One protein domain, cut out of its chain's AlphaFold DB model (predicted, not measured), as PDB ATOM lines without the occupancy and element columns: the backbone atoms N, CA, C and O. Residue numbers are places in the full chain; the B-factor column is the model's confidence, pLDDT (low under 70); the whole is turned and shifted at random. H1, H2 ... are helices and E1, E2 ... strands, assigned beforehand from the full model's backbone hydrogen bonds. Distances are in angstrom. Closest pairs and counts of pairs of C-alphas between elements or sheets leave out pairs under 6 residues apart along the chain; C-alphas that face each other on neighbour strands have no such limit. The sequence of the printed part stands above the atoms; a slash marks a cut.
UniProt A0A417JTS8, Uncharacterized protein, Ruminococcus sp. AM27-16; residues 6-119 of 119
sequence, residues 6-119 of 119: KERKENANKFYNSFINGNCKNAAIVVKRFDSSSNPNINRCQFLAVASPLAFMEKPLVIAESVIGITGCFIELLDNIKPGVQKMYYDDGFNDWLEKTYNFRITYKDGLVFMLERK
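Overview. This is residues 6 to 119 of the 119 residues of an uncharacterized protein of Ruminococcus sp. AM27-16 (UniProt A0A417JTS8). A strongly twisted, curved sheet of five strands has two helices, H1 and H2, packed on one face, close to its E3 edge and about perpendicular to each other. A third helix, H3, sits beside the opposite edge strand, E4, at the sheet's level, and the long link of residues 82 to 93 leads to it from H2. The printed part has 114 residues, with three named helices and five named strands in the order H1 E1 E2 E3 H2 H3 E4 E5. The sheet order is E3, E2, E1, E5, E4, antiparallel throughout, and the class is mixed, helices and strands. The whole is compact, with a radius of gyration of the C-alphas of 13.7 A and spans of 43 by 36 by 27 A.

Arrangement. H1, residues 6 to 21, is on the sheet; its closest C-alphas to E3, residues 61 to 66, are Ala 12 and Ile 63, 4.6 A apart. E1, residues 26 to 34, forms a hairpin with E2, residues 44 to 49; N 32 and O 46 are 2.9 A apart, within hydrogen-bond range. E2 and E3 form the next hairpin, with N 47 and O 64 at 2.9 A. E1, E2 and E3 make a meander, each strand the antiparallel neighbour of the one before. H2, residues 70 to 81, lies over E3 at a height over the sheet of 6.7 A, slantwise to the strands at 56 degrees on the local plane; the closest C-alphas are Ser 66 and Gly 72, 5.1 A apart. H1 and H2 touch about perpendicular, at 77 degrees, with residues 9 to 16 and 77 to 81 alone; the closest C-alphas, Lys 9 and Asn 80, are 5.1 A apart. The two form two layers with the sheet, helices on one face of it. H3, residues 94 to 102, is at the sheet's level, with a height of 2.2 A; its closest C-alphas to E4, residues 104 to 109, are Glu 99 and Arg 105, 5.1 A apart. H3 is apart from H1, and only just apart from H2, at 8.4 A. E4 and E5, residues 113 to 118, form a hairpin, with N 107 and O 115 at 2.9 A; E5 is also the antiparallel neighbour of E1, with N 29 and O 114 at 2.8 A. In H1, H2 and H3 every O i to N i+4 pair is within hydrogen-bond range.

Along the chain. H1 begins at C-alpha 6 (130.000, 99.350, 122.860) and measures 22.5 A from first to last C-alpha. E1 measures 26.3 A, E2 16.9 A, E3 14.9 A and H2 16.6 A; H2 begins at C-alpha 70 (111.411, 93.496, 123.578). H3 measures 11.4 A, E4 14.0 A and E5 16.3 A, ending at C-alpha 118 (117.966, 88.340, 142.248).

Size, cuts and confidence. The two C-alphas farthest apart, Asn 23 and Ser 38, are 43.6 A apart. The printed part has no cut; the links E2 to E3 and H2 to H3 are long. The mean pLDDT of the printed part is 90.0, and residues 36 to 37 and 52 to 57 are under 70.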
ATOM      1  N   LYS A   6     128.943  99.552 121.855       94.75
ATOM      2  CA  LYS A   6     130.000  99.350 122.860       94.75
ATOM      3  C   LYS A   6     129.565  99.891 124.225       94.75
ATOM      4  O   LYS A   6     129.645  99.176 125.214       94.75
ATOM      5  N   GLU A   7     129.020 101.102 124.244       95.06
ATOM      6  CA  GLU A   7     128.492 101.748 125.447       95.06
ATOM      7  C   GLU A   7     127.319 100.951 126.040       95.06
ATOM      8  O   GLU A   7     127.272 100.742 127.247       95.06
ATOM      9  N   ARG A   8     126.411 100.408 125.212       96.12
ATOM     10  CA  ARG A   8     125.342  99.514 125.700       96.12
ATOM     11  C   ARG A   8     125.889  98.243 126.347       96.12
ATOM     12  O   ARG A   8     125.380  97.838 127.386       96.12
ATOM     13  N   LYS A   9     126.942  97.645 125.780       96.94
ATOM     14  CA  LYS A   9     127.605  96.476 126.376       96.94
ATOM     15  C   LYS A   9     128.225  96.803 127.734       96.94
ATOM     16  O   LYS A   9     128.050  96.041 128.683       96.94
ATOM     17  N   GLU A  10     128.925  97.928 127.838       95.88
ATOM     18  CA  GLU A  10     129.503  98.402 129.101       95.88
ATOM     19  C   GLU A  10     128.406  98.686 130.139       95.88
ATOM     20  O   GLU A  10     128.489  98.211 131.272       95.88
ATOM     21  N   ASN A  11     127.325  99.357 129.731       95.56
ATOM     22  CA  ASN A  11     126.167  99.638 130.580       95.56
ATOM     23  C   ASN A  11     125.465  98.362 131.058       95.56
ATOM     24  O   ASN A  11     125.124  98.272 132.234       95.56
ATOM     25  N   ALA A  12     125.262  97.378 130.178       96.50
ATOM     26  CA  ALA A  12     124.660  96.089 130.516       96.50
ATOM     27  C   ALA A  12     125.478  95.343 131.578       96.50
ATOM     28  O   ALA A  12     124.919  94.864 132.563       96.50
ATOM     29  N   ASN A  13     126.803  95.308 131.417       95.62
ATOM     30  CA  ASN A  13     127.704  94.697 132.392       95.62
ATOM     31  C   ASN A  13     127.716  95.465 133.718       95.62
ATOM     32  O   ASN A  13     127.649  94.848 134.779       95.62
ATOM     33  N   LYS A  14     127.753  96.805 133.675       93.69
ATOM     34  CA  LYS A  14     127.680  97.647 134.878       93.69
ATOM     35  C   LYS A  14     126.379  97.389 135.639       93.69
ATOM     36  O   LYS A  14     126.425  97.088 136.825       93.69
ATOM     37  N   PHE A  15     125.240  97.447 134.946       93.88
ATOM     38  CA  PHE A  15     123.925  97.151 135.510       93.88
ATOM     39  C   PHE A  15     123.878  95.754 136.136       93.88
ATOM     40  O   PHE A  15     123.524  95.626 137.303       93.88
ATOM     41  N   TYR A  16     124.279  94.719 135.395       94.94
ATOM     42  CA  TYR A  16     124.233  93.340 135.873       94.94
ATOM     43  C   TYR A  16     125.117  93.119 137.102       94.94
ATOM     44  O   TYR A  16     124.654  92.575 138.101       94.94
ATOM     45  N   ASN A  17     126.365  93.591 137.072       93.31
ATOM     46  CA  ASN A  17     127.286  93.431 138.196       93.31
ATOM     47  C   ASN A  17     126.793  94.170 139.442       93.31
ATOM     48  O   ASN A  17     126.905  93.637 140.546       93.31
ATOM     49  N   SER A  18     126.228  95.369 139.280       91.25
ATOM     50  CA  SER A  18     125.638  96.111 140.393       91.25
ATOM     51  C   SER A  18     124.350  95.472 140.909       91.25
ATOM     52  O   SER A  18     124.121  95.479 142.112       91.25
ATOM     53  N   PHE A  19     123.530  94.880 140.042       91.88
ATOM     54  CA  PHE A  19     122.313  94.179 140.445       91.88
ATOM     55  C   PHE A  19     122.626  92.875 141.191       91.88
ATOM     56  O   PHE A  19     122.113  92.646 142.285       91.88
ATOM     57  N   ILE A  20     123.517  92.044 140.648       93.00
ATOM     58  CA  ILE A  20     123.855  90.744 141.234       93.00
ATOM     59  C   ILE A  20     124.687  90.877 142.510       93.00
ATOM     60  O   ILE A  20     124.482  90.091 143.428       93.00
ATOM     61  N   ASN A  21     125.563  91.875 142.629       90.31
ATOM     62  CA  ASN A  21     126.401  92.057 143.826       90.31
ATOM     63  C   ASN A  21     125.898  93.161 144.770       90.31
ATOM     64  O   ASN A  21     126.510  93.416 145.804       90.31
ATOM     65  N   GLY A  22     124.807  93.843 144.418       85.00
ATOM     66  CA  GLY A  22     124.288  94.977 145.177       85.00
ATOM     67  C   GLY A  22     123.457  94.593 146.399       85.00
ATOM     68  O   GLY A  22     123.182  93.425 146.678       85.00
ATOM     69  N   ASN A  23     123.008  95.618 147.122       82.50
ATOM     70  CA  ASN A  23     122.203  95.448 148.336       82.50
ATOM     71  C   ASN A  23     120.712  95.229 148.043       82.50
ATOM     72  O   ASN A  23     120.010  94.608 148.838       82.50
ATOM     73  N   CYS A  24     120.207  95.733 146.914       83.44
ATOM     74  CA  CYS A  24     118.801  95.569 146.558       83.44
ATOM     75  C   CYS A  24     118.558  94.218 145.893       83.44
ATOM     76  O   CYS A  24     119.242  93.846 144.944       83.44
ATOM     77  N   LYS A  25     117.525  93.516 146.364       90.38
ATOM     78  CA  LYS A  25     117.087  92.244 145.776       90.38
ATOM     79  C   LYS A  25     116.393  92.426 144.422       90.38
ATOM     80  O   LYS A  25     116.385  91.503 143.617       90.38
ATOM     81  N   ASN A  26     115.831  93.609 144.178       91.69
ATOM     82  CA  ASN A  26     115.031  93.901 142.996       91.69
ATOM     83  C   ASN A  26     115.652  95.012 142.147       91.69
ATOM     84  O   ASN A  26     116.227  95.958 142.687       91.69
ATOM     85  N   ALA A  27     115.461  94.923 140.834       92.50
ATOM     86  CA  ALA A  27     115.804  95.967 139.875       92.50
ATOM     87  C   ALA A  27     114.678  96.152 138.853       92.50
ATOM     88  O   ALA A  27     113.956  95.208 138.540       92.50
ATOM     89  N   ALA A  28     114.536  97.364 138.320       93.50
ATOM     90  CA  ALA A  28     113.563  97.673 137.281       93.50
ATOM     91  C   ALA A  28     114.269  97.930 135.947       93.50
ATOM     92  O   ALA A  28     115.259  98.665 135.890       93.50
ATOM     93  N   ILE A  29     113.722  97.368 134.874       95.81
ATOM     94  CA  ILE A  29     114.035  97.745 133.497       95.81
ATOM     95  C   ILE A  29     112.816  98.453 132.922       95.81
ATOM     96  O   ILE A  29     111.725  97.889 132.894       95.81
ATOM     97  N   VAL A  30     113.012  99.671 132.427       95.94
ATOM     98  CA  VAL A  30     111.979 100.456 131.747       95.94
ATOM     99  C   VAL A  30     112.166 100.339 130.240       95.94
ATOM    100  O   VAL A  30     113.272 100.488 129.716       95.94
ATOM    101  N   VAL A  31     111.075 100.097 129.526       96.31
ATOM    102  CA  VAL A  31     111.035  99.994 128.071       96.31
ATOM    103  C   VAL A  31     110.688 101.357 127.489       96.31
ATOM    104  O   VAL A  31     109.568 101.845 127.619       96.31
ATOM    105  N   LYS A  32     111.637 101.960 126.776       94.81
ATOM    106  CA  LYS A  32     111.379 103.148 125.962       94.81
ATOM    107  C   LYS A  32     111.107 102.728 124.528       94.81
ATOM    108  O   LYS A  32     112.009 102.241 123.848       94.81
ATOM    109  N   ARG A  33     109.875 102.923 124.064       91.44
ATOM    110  CA  ARG A  33     109.481 102.678 122.671       91.44
ATOM    111  C   ARG A  33     109.709 103.925 121.829       91.44
ATOM    112  O   ARG A  33     109.657 105.043 122.335       91.44
ATOM    113  N   PHE A  34     109.998 103.709 120.556       87.25
ATOM    114  CA  PHE A  34     110.141 104.770 119.576       87.25
ATOM    115  C   PHE A  34     109.142 104.516 118.464       87.25
ATOM    116  O   PHE A  34     109.207 103.477 117.805       87.25
ATOM    117  N   ASP A  35     108.263 105.484 118.237       75.69
ATOM    118  CA  ASP A  35     107.352 105.436 117.106       75.69
ATOM    119  C   ASP A  35     108.168 105.525 115.812       75.69
ATOM    120  O   ASP A  35     108.926 106.474 115.592       75.69
ATOM    121  N   SER A  36     108.047 104.510 114.956       65.00
ATOM    122  CA  SER A  36     108.543 104.591 113.582       65.00
ATOM    123  C   SER A  36     107.413 105.064 112.688       65.00
ATOM    124  O   SER A  36     106.615 104.265 112.210       65.00
ATOM    125  N   SER A  37     107.369 106.370 112.432       60.97
ATOM    126  CA  SER A  37     106.407 106.982 111.507       60.97
ATOM    127  C   SER A  37     106.588 106.541 110.049       60.97
ATOM    128  O   SER A  37     105.688 106.731 109.240       60.97
ATOM    129  N   SER A  38     107.734 105.946 109.701       71.00
ATOM    130  CA  SER A  38     108.097 105.584 108.327       71.00
ATOM    131  C   SER A  38     108.065 104.085 108.017       71.00
ATOM    132  O   SER A  38     108.021 103.721 106.845       71.00
ATOM    133  N   ASN A  39     108.095 103.203 109.024       74.62
ATOM    134  CA  ASN A  39     108.025 101.756 108.806       74.62
ATOM    135  C   ASN A  39     107.335 101.045 109.986       74.62
ATOM    136  O   ASN A  39     107.959 100.894 111.041       74.62
ATOM    137  N   PRO A  40     106.094 100.554 109.811       72.25
ATOM    138  CA  PRO A  40     105.339  99.888 110.873       72.25
ATOM    139  C   PRO A  40     105.938  98.539 111.306       72.25
ATOM    140  O   PRO A  40     105.628  98.058 112.391       72.25
ATOM    141  N   ASN A  41     106.835  97.944 110.510       75.44
ATOM    142  CA  ASN A  41     107.521  96.698 110.871       75.44
ATOM    143  C   ASN A  41     108.715  96.924 111.818       75.44
ATOM    144  O   ASN A  41     109.306  95.960 112.304       75.44
ATOM    145  N   ILE A  42     109.098  98.180 112.078       79.19
ATOM    146  CA  ILE A  42     110.166  98.517 113.021       79.19
ATOM    147  C   ILE A  42     109.546  98.780 114.389       79.19
ATOM    148  O   ILE A  42     109.001  99.850 114.653       79.19
ATOM    149  N   ASN A  43     109.719  97.826 115.297       84.12
ATOM    150  CA  ASN A  43     109.373  98.003 116.700       84.12
ATOM    151  C   ASN A  43     110.636  98.370 117.479       84.12
ATOM    152  O   ASN A  43     111.234  97.542 118.170       84.12
ATOM    153  N   ARG A  44     111.111  99.608 117.304       90.38
ATOM    154  CA  ARG A  44     112.319 100.049 118.002       90.38
ATOM    155  C   ARG A  44     112.012 100.287 119.478       90.38
ATOM    156  O   ARG A  44     111.206 101.152 119.817       90.38
ATOM    157  N   CYS A  45     112.733  99.602 120.357       93.00
ATOM    158  CA  CYS A  45     112.731  99.915 121.778       93.00
ATOM    159  C   CYS A  45     114.131  99.891 122.386       93.00
ATOM    160  O   CYS A  45     115.072  99.316 121.838       93.00
ATOM    161  N   GLN A  46     114.246 100.551 123.532       96.19
ATOM    162  CA  GLN A  46     115.417 100.555 124.394       96.19
ATOM    163  C   GLN A  46     115.037 100.052 125.780       96.19
ATOM    164  O   GLN A  46     113.952 100.354 126.278       96.19
ATOM    165  N   PHE A  47     115.960  99.340 126.411       97.12
ATOM    166  CA  PHE A  47     115.905  99.028 127.832       97.12
ATOM    167  C   PHE A  47     116.734 100.047 128.599       97.12
ATOM    168  O   PHE A  47     117.917 100.248 128.312       97.12
ATOM    169  N   LEU A  48     116.087 100.689 129.564       95.62
ATOM    170  CA  LEU A  48     116.664 101.661 130.473       95.62
ATOM    171  C   LEU A  48     116.721 101.058 131.871       95.62
ATOM    172  O   LEU A  48     115.721 100.522 132.347       95.62
ATOM    173  N   ALA A  49     117.862 101.173 132.537       93.06
ATOM    174  CA  ALA A  49     118.012 100.738 133.918       93.06
ATOM    175  C   ALA A  49     118.928 101.683 134.695       93.06
ATOM    176  O   ALA A  49     119.737 102.410 134.114       93.06
ATOM    177  N   VAL A  50     118.803 101.670 136.019       87.31
ATOM    178  CA  VAL A  50     119.702 102.395 136.922       87.31
ATOM    179  C   VAL A  50     120.736 101.408 137.449       87.31
ATOM    180  O   VAL A  50     120.381 100.291 137.822       87.31
ATOM    181  N   ALA A  51     122.014 101.792 137.449       75.88
ATOM    182  CA  ALA A  51     123.082 100.907 137.902       75.88
ATOM    183  C   ALA A  51     123.082 100.747 139.427       75.88
ATOM    184  O   ALA A  51     123.302  99.642 139.908       75.88
ATOM    185  N   SER A  52     122.814 101.813 140.192       69.25
ATOM    186  CA  SER A  52     122.798 101.749 141.655       69.25
ATOM    187  C   SER A  52     121.495 102.273 142.270       69.25
ATOM    188  O   SER A  52     121.096 103.402 141.991       69.25
ATOM    189  N   PRO A  53     120.863 101.517 143.186       58.47
ATOM    190  CA  PRO A  53     119.699 101.983 143.939       58.47
ATOM    191  C   PRO A  53     120.055 103.034 145.004       58.47
ATOM    192  O   PRO A  53     119.170 103.726 145.498       58.47
ATOM    193  N   LEU A  54     121.339 103.166 145.365       55.72
ATOM    194  CA  LEU A  54     121.814 104.145 146.354       55.72
ATOM    195  C   LEU A  54     121.966 105.556 145.770       55.72
ATOM    196  O   LEU A  54     122.089 106.522 146.517       55.72
ATOM    197  N   ALA A  55     121.962 105.686 144.444       53.03
ATOM    198  CA  ALA A  55     122.133 106.955 143.762       53.03
ATOM    199  C   ALA A  55     120.765 107.508 143.337       53.03
ATOM    200  O   ALA A  55     120.370 107.431 142.172       53.03
ATOM    201  N   PHE A  56     120.032 108.093 144.292       46.31
ATOM    202  CA  PHE A  56     118.964 109.039 143.958       46.31
ATOM    203  C   PHE A  56     119.540 110.063 142.958       46.31
ATOM    204  O   PHE A  56     120.545 110.702 143.256       46.31
ATOM    205  N   MET A  57     118.920 110.196 141.777       55.31
ATOM    206  CA  MET A  57     119.358 111.028 140.634       55.31
ATOM    207  C   MET A  57     120.431 110.454 139.685       55.31
ATOM    208  O   MET A  57     120.887 111.186 138.802       55.31
ATOM    209  N   GLU A  58     120.817 109.171 139.764       70.50
ATOM    210  CA  GLU A  58     121.662 108.601 138.697       70.50
ATOM    211  C   GLU A  58     120.901 108.580 137.362       70.50
ATOM    212  O   GLU A  58     119.732 108.192 137.273       70.50
ATOM    213  N   LYS A  59     121.575 109.009 136.292       82.62
ATOM    214  CA  LYS A  59     120.994 109.024 134.951       82.62
ATOM    215  C   LYS A  59     120.718 107.581 134.498       82.62
ATOM    216  O   LYS A  59     121.634 106.759 134.564       82.62
ATOM    217  N   PRO A  60     119.514 107.270 133.981       88.94
ATOM    218  CA  PRO A  60     119.226 105.937 133.468       88.94
ATOM    219  C   PRO A  60     120.162 105.600 132.303       88.94
ATOM    220  O   PRO A  60     120.390 106.415 131.403       88.94
ATOM    221  N   LEU A  61     120.690 104.381 132.326       92.69
ATOM    222  CA  LEU A  61     121.575 103.838 131.307       92.69
ATOM    223  C   LEU A  61     120.760 103.073 130.274       92.69
ATOM    224  O   LEU A  61     119.883 102.289 130.628       92.69
ATOM    225  N   VAL A  62     121.090 103.248 128.995       96.12
ATOM    226  CA  VAL A  62     120.592 102.356 127.944       96.12
ATOM    227  C   VAL A  62     121.439 101.088 127.977       96.12
ATOM    228  O   VAL A  62     122.630 101.134 127.660       96.12
ATOM    229  N   ILE A  63     120.824  99.974 128.363       96.81
ATOM    230  CA  ILE A  63     121.485  98.666 128.505       96.81
ATOM    231  C   ILE A  63     121.261  97.758 127.288       96.81
ATOM    232  O   ILE A  63     122.052  96.853 127.045       96.81
ATOM    233  N   ALA A  64     120.219  98.022 126.493       97.38
ATOM    234  CA  ALA A  64     119.959  97.346 125.224       97.38
ATOM    235  C   ALA A  64     119.080  98.206 124.300       97.38
ATOM    236  O   ALA A  64     118.289  99.026 124.765       97.38
ATOM    237  N   GLU A  65     119.198  98.008 122.990       96.31
ATOM    238  CA  GLU A  65     118.385  98.597 121.925       96.31
ATOM    239  C   GLU A  65     118.130  97.542 120.848       96.31
ATOM    240  O   GLU A  65     119.050  96.878 120.375       96.31
ATOM    241  N   SER A  66     116.886  97.428 120.390       94.31
ATOM    242  CA  SER A  66     116.568  96.583 119.244       94.31
ATOM    243  C   SER A  66     115.471  97.181 118.384       94.31
ATOM    244  O   SER A  66     114.624  97.923 118.869       94.31
ATOM    245  N   VAL A  67     115.495  96.838 117.095       92.00
ATOM    246  CA  VAL A  67     114.443  97.152 116.113       92.00
ATOM    247  C   VAL A  67     113.358  96.071 116.035       92.00
ATOM    248  O   VAL A  67     112.331  96.299 115.406       92.00
ATOM    249  N   ILE A  68     113.579  94.919 116.679       90.00
ATOM    250  CA  ILE A  68     112.662  93.762 116.710       90.00
ATOM    251  C   ILE A  68     111.876  93.737 118.046       90.00
ATOM    252  O   ILE A  68     111.257  92.748 118.427       90.00
ATOM    253  N   GLY A  69     111.892  94.841 118.795       92.31
ATOM    254  CA  GLY A  69     111.173  94.991 120.055       92.31
ATOM    255  C   GLY A  69     111.841  94.312 121.252       92.31
ATOM    256  O   GLY A  69     113.054  94.093 121.293       92.31
ATOM    257  N   ILE A  70     111.013  93.990 122.249       94.56
ATOM    258  CA  ILE A  70     111.411  93.496 123.578       94.56
ATOM    259  C   ILE A  70     112.304  92.256 123.488       94.56
ATOM    260  O   ILE A  70     113.333  92.201 124.158       94.56
ATOM    261  N   THR A  71     111.952  91.292 122.633       95.00
ATOM    262  CA  THR A  71     112.746  90.071 122.437       95.00
ATOM    263  C   THR A  71     114.168  90.403 122.013       95.00
ATOM    264  O   THR A  71     115.118  89.890 122.591       95.00
ATOM    265  N   GLY A  72     114.331  91.318 121.055       95.56
ATOM    266  CA  GLY A  72     115.651  91.734 120.600       95.56
ATOM    267  C   GLY A  72     116.446  92.501 121.661       95.56
ATOM    268  O   GLY A  72     117.665  92.366 121.715       95.56
ATOM    269  N   CYS A  73     115.777  93.269 122.528       96.94
ATOM    270  CA  CYS A  73     116.436  93.907 123.668       96.94
ATOM    271  C   CYS A  73     116.922  92.886 124.704       96.94
ATOM    272  O   CYS A  73     118.037  93.031 125.195       96.94
ATOM    273  N   PHE A  74     116.137  91.846 125.007       97.19
ATOM    274  CA  PHE A  74     116.612  90.749 125.855       97.19
ATOM    275  C   PHE A  74     117.790  90.020 125.213       97.19
ATOM    276  O   PHE A  74     118.779  89.793 125.899       97.19
ATOM    277  N   ILE A  75     117.734  89.739 123.906       96.69
ATOM    278  CA  ILE A  75     118.847  89.094 123.198       96.69
ATOM    279  C   ILE A  75     120.141  89.899 123.350       96.69
ATOM    280  O   ILE A  75     121.164  89.346 123.749       96.69
ATOM    281  N   GLU A  76     120.105  91.208 123.065       97.75
ATOM    282  CA  GLU A  76     121.297  92.058 123.171       97.75
ATOM    283  C   GLU A  76     121.778  92.190 124.625       97.75
ATOM    284  O   GLU A  76     122.979  92.105 124.879       97.75
ATOM    285  N   LEU A  77     120.863  92.379 125.583       97.44
ATOM    286  CA  LEU A  77     121.206  92.493 127.001       97.44
ATOM    287  C   LEU A  77     121.940  91.242 127.497       97.44
ATOM    288  O   LEU A  77     123.007  91.343 128.099       97.44
ATOM    289  N   LEU A  78     121.359  90.072 127.242       97.38
ATOM    290  CA  LEU A  78     121.863  88.797 127.734       97.38
ATOM    291  C   LEU A  78     123.174  88.412 127.037       97.38
ATOM    292  O   LEU A  78     124.111  88.002 127.719       97.38
ATOM    293  N   ASP A  79     123.292  88.665 125.727       96.94
ATOM    294  CA  ASP A  79     124.544  88.465 124.980       96.94
ATOM    295  C   ASP A  79     125.681  89.331 125.532       96.94
ATOM    296  O   ASP A  79     126.814  88.881 125.686       96.94
ATOM    297  N   ASN A  80     125.377  90.583 125.883       97.00
ATOM    298  CA  ASN A  80     126.366  91.502 126.432       97.00
ATOM    299  C   ASN A  80     126.869  91.086 127.821       97.00
ATOM    300  O   ASN A  80     128.029  91.367 128.131       97.00
ATOM    301  N   ILE A  81     126.014  90.463 128.640       96.12
ATOM    302  CA  ILE A  81     126.346  89.987 129.994       96.12
ATOM    303  C   ILE A  81     127.112  88.665 129.927       96.12
ATOM    304  O   ILE A  81     128.163  88.513 130.547       96.12
ATOM    305  N   LYS A  82     126.573  87.688 129.195       94.44
ATOM    306  CA  LYS A  82     127.136  86.344 129.086       94.44
ATOM    307  C   LYS A  82     126.805  85.762 127.706       94.44
ATOM    308  O   LYS A  82     125.739  85.170 127.541       94.44
ATOM    309  N   PRO A  83     127.718  85.892 126.727       92.44
ATOM    310  CA  PRO A  83     127.516  85.348 125.388       92.44
ATOM    311  C   PRO A  83     127.287  83.835 125.427       92.44
ATOM    312  O   PRO A  83     127.949  83.119 126.183       92.44
ATOM    313  N   GLY A  84     126.379  83.333 124.592       91.50
ATOM    314  CA  GLY A  84     126.093  81.902 124.512       91.50
ATOM    315  C   GLY A  84     124.752  81.578 123.862       91.50
ATOM    316  O   GLY A  84     124.093  82.444 123.293       91.50
ATOM    317  N   VAL A  85     124.348  80.307 123.959       91.88
ATOM    318  CA  VAL A  85     123.027  79.856 123.501       91.88
ATOM    319  C   VAL A  85     121.956  80.505 124.371       91.88
ATOM    320  O   VAL A  85     121.966  80.359 125.596       91.88
ATOM    321  N   GLN A  86     121.035  81.216 123.727       93.62
ATOM    322  CA  GLN A  86     119.969  81.942 124.404       93.62
ATOM    323  C   GLN A  86     118.616  81.271 124.216       93.62
ATOM    324  O   GLN A  86     118.323  80.725 123.153       93.62
ATOM    325  N   LYS A  87     117.781  81.374 125.250       95.44
ATOM    326  CA  LYS A  87     116.351  81.079 125.173       95.44
ATOM    327  C   LYS A  87     115.595  82.365 124.856       95.44
ATOM    328  O   LYS A  87     115.949  83.416 125.391       95.44
ATOM    329  N   MET A  88     114.585  82.314 123.992       94.62
ATOM    330  CA  MET A  88     113.876  83.527 123.584       94.62
ATOM    331  C   MET A  88     112.878  83.963 124.652       94.62
ATOM    332  O   MET A  88     112.323  83.147 125.382       94.62
ATOM    333  N   TYR A  89     112.613  85.270 124.716       93.75
ATOM    334  CA  TYR A  89     111.717  85.876 125.708       93.75
ATOM    335  C   TYR A  89     110.308  85.249 125.752       93.75
ATOM    336  O   TYR A  89     109.701  85.185 126.821       93.75
ATOM    337  N   TYR A  90     109.795  84.791 124.605       92.31
ATOM    338  CA  TYR A  90     108.473  84.168 124.491       92.31
ATOM    339  C   TYR A  90     108.492  82.638 124.612       92.31
ATOM    340  O   TYR A  90     107.423  82.037 124.584       92.31
ATOM    341  N   ASP A  91     109.664  82.013 124.756       94.88
ATOM    342  CA  ASP A  91     109.753  80.561 124.900       94.88
ATOM    343  C   ASP A  91     109.325  80.123 126.308       94.88
ATOM    344  O   ASP A  91     109.696  80.728 127.323       94.88
ATOM    345  N   ASP A  92     108.626  78.992 126.385       95.19
ATOM    346  CA  ASP A  92     108.232  78.379 127.652       95.19
ATOM    347  C   ASP A  92     109.451  78.066 128.519       95.19
ATOM    348  O   ASP A  92     110.392  77.407 128.078       95.19
ATOM    349  N   GLY A  93     109.457  78.516 129.775       95.38
ATOM    350  CA  GLY A  93     110.587  78.329 130.693       95.38
ATOM    351  C   GLY A  93     111.750  79.306 130.475       95.38
ATOM    352  O   GLY A  93     112.860  79.041 130.940       95.38
ATOM    353  N   PHE A  94     111.538  80.426 129.772       96.00
ATOM    354  CA  PHE A  94     112.509  81.527 129.701       96.00
ATOM    355  C   PHE A  94     112.930  82.022 131.094       96.00
ATOM    356  O   PHE A  94     114.115  82.228 131.342       96.00
ATOM    357  N   ASN A  95     111.982  82.152 132.028       95.19
ATOM    358  CA  ASN A  95     112.268  82.655 133.374       95.19
ATOM    359  C   ASN A  95     113.151  81.693 134.187       95.19
ATOM    360  O   ASN A  95     114.120  82.118 134.807       95.19
ATOM    361  N   ASP A  96     112.873  80.389 134.110       96.50
ATOM    362  CA  ASP A  96     113.690  79.360 134.769       96.50
ATOM    363  C   ASP A  96     115.107  79.317 134.191       96.50
ATOM    364  O   ASP A  96     116.084  79.073 134.902       96.50
ATOM    365  N   TRP A  97     115.230  79.544 132.880       96.69
ATOM    366  CA  TRP A  97     116.524  79.639 132.218       96.69
ATOM    367  C   TRP A  97     117.299  80.892 132.644       96.69
ATOM    368  O   TRP A  97     118.497  80.778 132.915       96.69
ATOM    369  N   LEU A  98     116.637  82.051 132.761       96.31
ATOM    370  CA  LEU A  98     117.247  83.267 133.311       96.31
ATOM    371  C   LEU A  98     117.772  83.020 134.724       96.31
ATOM    372  O   LEU A  98     118.931  83.316 135.011       96.31
ATOM    373  N   GLU A  99     116.953  82.396 135.567       95.94
ATOM    374  CA  GLU A  99     117.299  82.142 136.959       95.94
ATOM    375  C   GLU A  99     118.531  81.238 137.078       95.94
ATOM    376  O   GLU A  99     119.445  81.533 137.847       95.94
ATOM    377  N   LYS A 100     118.598  80.167 136.280       95.75
ATOM    378  CA  LYS A 100     119.736  79.233 136.268       95.75
ATOM    379  C   LYS A 100     121.005  79.825 135.650       95.75
ATOM    380  O   LYS A 100     122.103  79.460 136.059       95.75
ATOM    381  N   THR A 101     120.872  80.682 134.637       95.88
ATOM    382  CA  THR A 101     122.016  81.121 133.813       95.88
ATOM    383  C   THR A 101     122.600  82.457 134.266       95.88
ATOM    384  O   THR A 101     123.818  82.647 134.167       95.88
ATOM    385  N   TYR A 102     121.742  83.356 134.756       95.88
ATOM    386  CA  TYR A 102     122.047  84.747 135.099       95.88
ATOM    387  C   TYR A 102     121.709  85.106 136.559       95.88
ATOM    388  O   TYR A 102     121.884  86.255 136.949       95.88
ATOM    389  N   ASN A 103     121.249  84.156 137.385       95.69
ATOM    390  CA  ASN A 103     120.941  84.362 138.812       95.69
ATOM    391  C   ASN A 103     119.864  85.427 139.099       95.69
ATOM    392  O   ASN A 103     119.844  86.035 140.171       95.69
ATOM    393  N   PHE A 104     118.945  85.652 138.162       96.00
ATOM    394  CA  PHE A 104     117.768  86.484 138.390       96.00
ATOM    395  C   PHE A 104     116.563  85.969 137.611       96.00
ATOM    396  O   PHE A 104     116.704  85.258 136.621       96.00
ATOM    397  N   ARG A 105     115.372  86.389 138.029       96.44
ATOM    398  CA  ARG A 105     114.105  86.098 137.352       96.44
ATOM    399  C   ARG A 105     113.280  87.365 137.170       96.44
ATOM    400  O   ARG A 105     113.431  88.320 137.925       96.44
ATOM    401  N   ILE A 106     112.385  87.364 136.193       96.81
ATOM    402  CA  ILE A 106     111.371  88.402 135.998       96.81
ATOM    403  C   ILE A 106     110.185  88.079 136.914       96.81
ATOM    404  O   ILE A 106     109.564  87.026 136.771       96.81
ATOM    405  N   THR A 107     109.866  88.977 137.846       96.06
ATOM    406  CA  THR A 107     108.737  88.840 138.787       96.06
ATOM    407  C   THR A 107     107.518  89.660 138.381       96.06
ATOM    408  O   THR A 107     106.400  89.322 138.756       96.06
ATOM    409  N   TYR A 108     107.712  90.700 137.570       96.06
ATOM    410  CA  TYR A 108     106.637  91.499 136.990       96.06
ATOM    411  C   TYR A 108     106.977  91.888 135.552       96.06
ATOM    412  O   TYR A 108     108.130  92.206 135.250       96.06
ATOM    413  N   LYS A 109     105.969  91.868 134.673       94.62
ATOM    414  CA  LYS A 109     106.075  92.282 133.271       94.62
ATOM    415  C   LYS A 109     104.740  92.819 132.753       94.62
ATOM    416  O   LYS A 109     103.740  92.114 132.817       94.62
ATOM    417  N   ASP A 110     104.747  94.015 132.175       92.88
ATOM    418  CA  ASP A 110     103.579  94.615 131.496       92.88
ATOM    419  C   ASP A 110     103.903  95.155 130.086       92.88
ATOM    420  O   ASP A 110     103.054  95.723 129.405       92.88
ATOM    421  N   GLY A 111     105.143  94.964 129.623       89.06
ATOM    422  CA  GLY A 111     105.619  95.450 128.325       89.06
ATOM    423  C   GLY A 111     106.087  96.912 128.311       89.06
ATOM    424  O   GLY A 111     106.559  97.372 127.262       89.06
ATOM    425  N   LEU A 112     105.994  97.606 129.450       92.62
ATOM    426  CA  LEU A 112     106.573  98.922 129.736       92.62
ATOM    427  C   LEU A 112     107.659  98.829 130.811       92.62
ATOM    428  O   LEU A 112     108.659  99.538 130.736       92.62
ATOM    429  N   VAL A 113     107.485  97.945 131.789       95.38
ATOM    430  CA  VAL A 113     108.402  97.710 132.899       95.38
ATOM    431  C   VAL A 113     108.584  96.209 133.114       95.38
ATOM    432  O   VAL A 113     107.638  95.420 133.058       95.38
ATOM    433  N   PHE A 114     109.826  95.822 133.392       96.69
ATOM    434  CA  PHE A 114     110.188  94.504 133.894       96.69
ATOM    435  C   PHE A 114     110.815  94.646 135.274       96.69
ATOM    436  O   PHE A 114     111.835  95.321 135.413       96.69
ATOM    437  N   MET A 115     110.238  93.988 136.277       96.31
ATOM    438  CA  MET A 115     110.895  93.850 137.576       96.31
ATOM    439  C   MET A 115     111.688  92.557 137.594       96.31
ATOM    440  O   MET A 115     111.151  91.483 137.318       96.31
ATOM    441  N   LEU A 116     112.965  92.681 137.921       95.69
ATOM    442  CA  LEU A 116     113.879  91.577 138.138       95.69
ATOM    443  C   LEU A 116     114.042  91.351 139.635       95.69
ATOM    444  O   LEU A 116     114.165  92.314 140.388       95.69
ATOM    445  N   GLU A 117     114.105  90.093 140.045       95.44
ATOM    446  CA  GLU A 117     114.476  89.674 141.393       95.44
ATOM    447  C   GLU A 117     115.718  88.785 141.314       95.44
ATOM    448  O   GLU A 117     115.749  87.815 140.550       95.44
ATOM    449  N   ARG A 118     116.743  89.128 142.096       93.94
ATOM    450  CA  ARG A 118     117.966  88.340 142.248       93.94
ATOM    451  C   ARG A 118     117.688  87.089 143.084       93.94
ATOM    452  O   ARG A 118     116.967  87.165 144.085       93.94
ATOM    453  N   LYS A 119     118.298  85.974 142.678       86.19
ATOM    454  CA  LYS A 119     118.315  84.718 143.431       86.19
ATOM    455  C   LYS A 119     119.315  84.742 144.583       86.19
ATOM    456  O   LYS A 119     120.437  85.252 144.378       86.19
TER     457      LYS A 119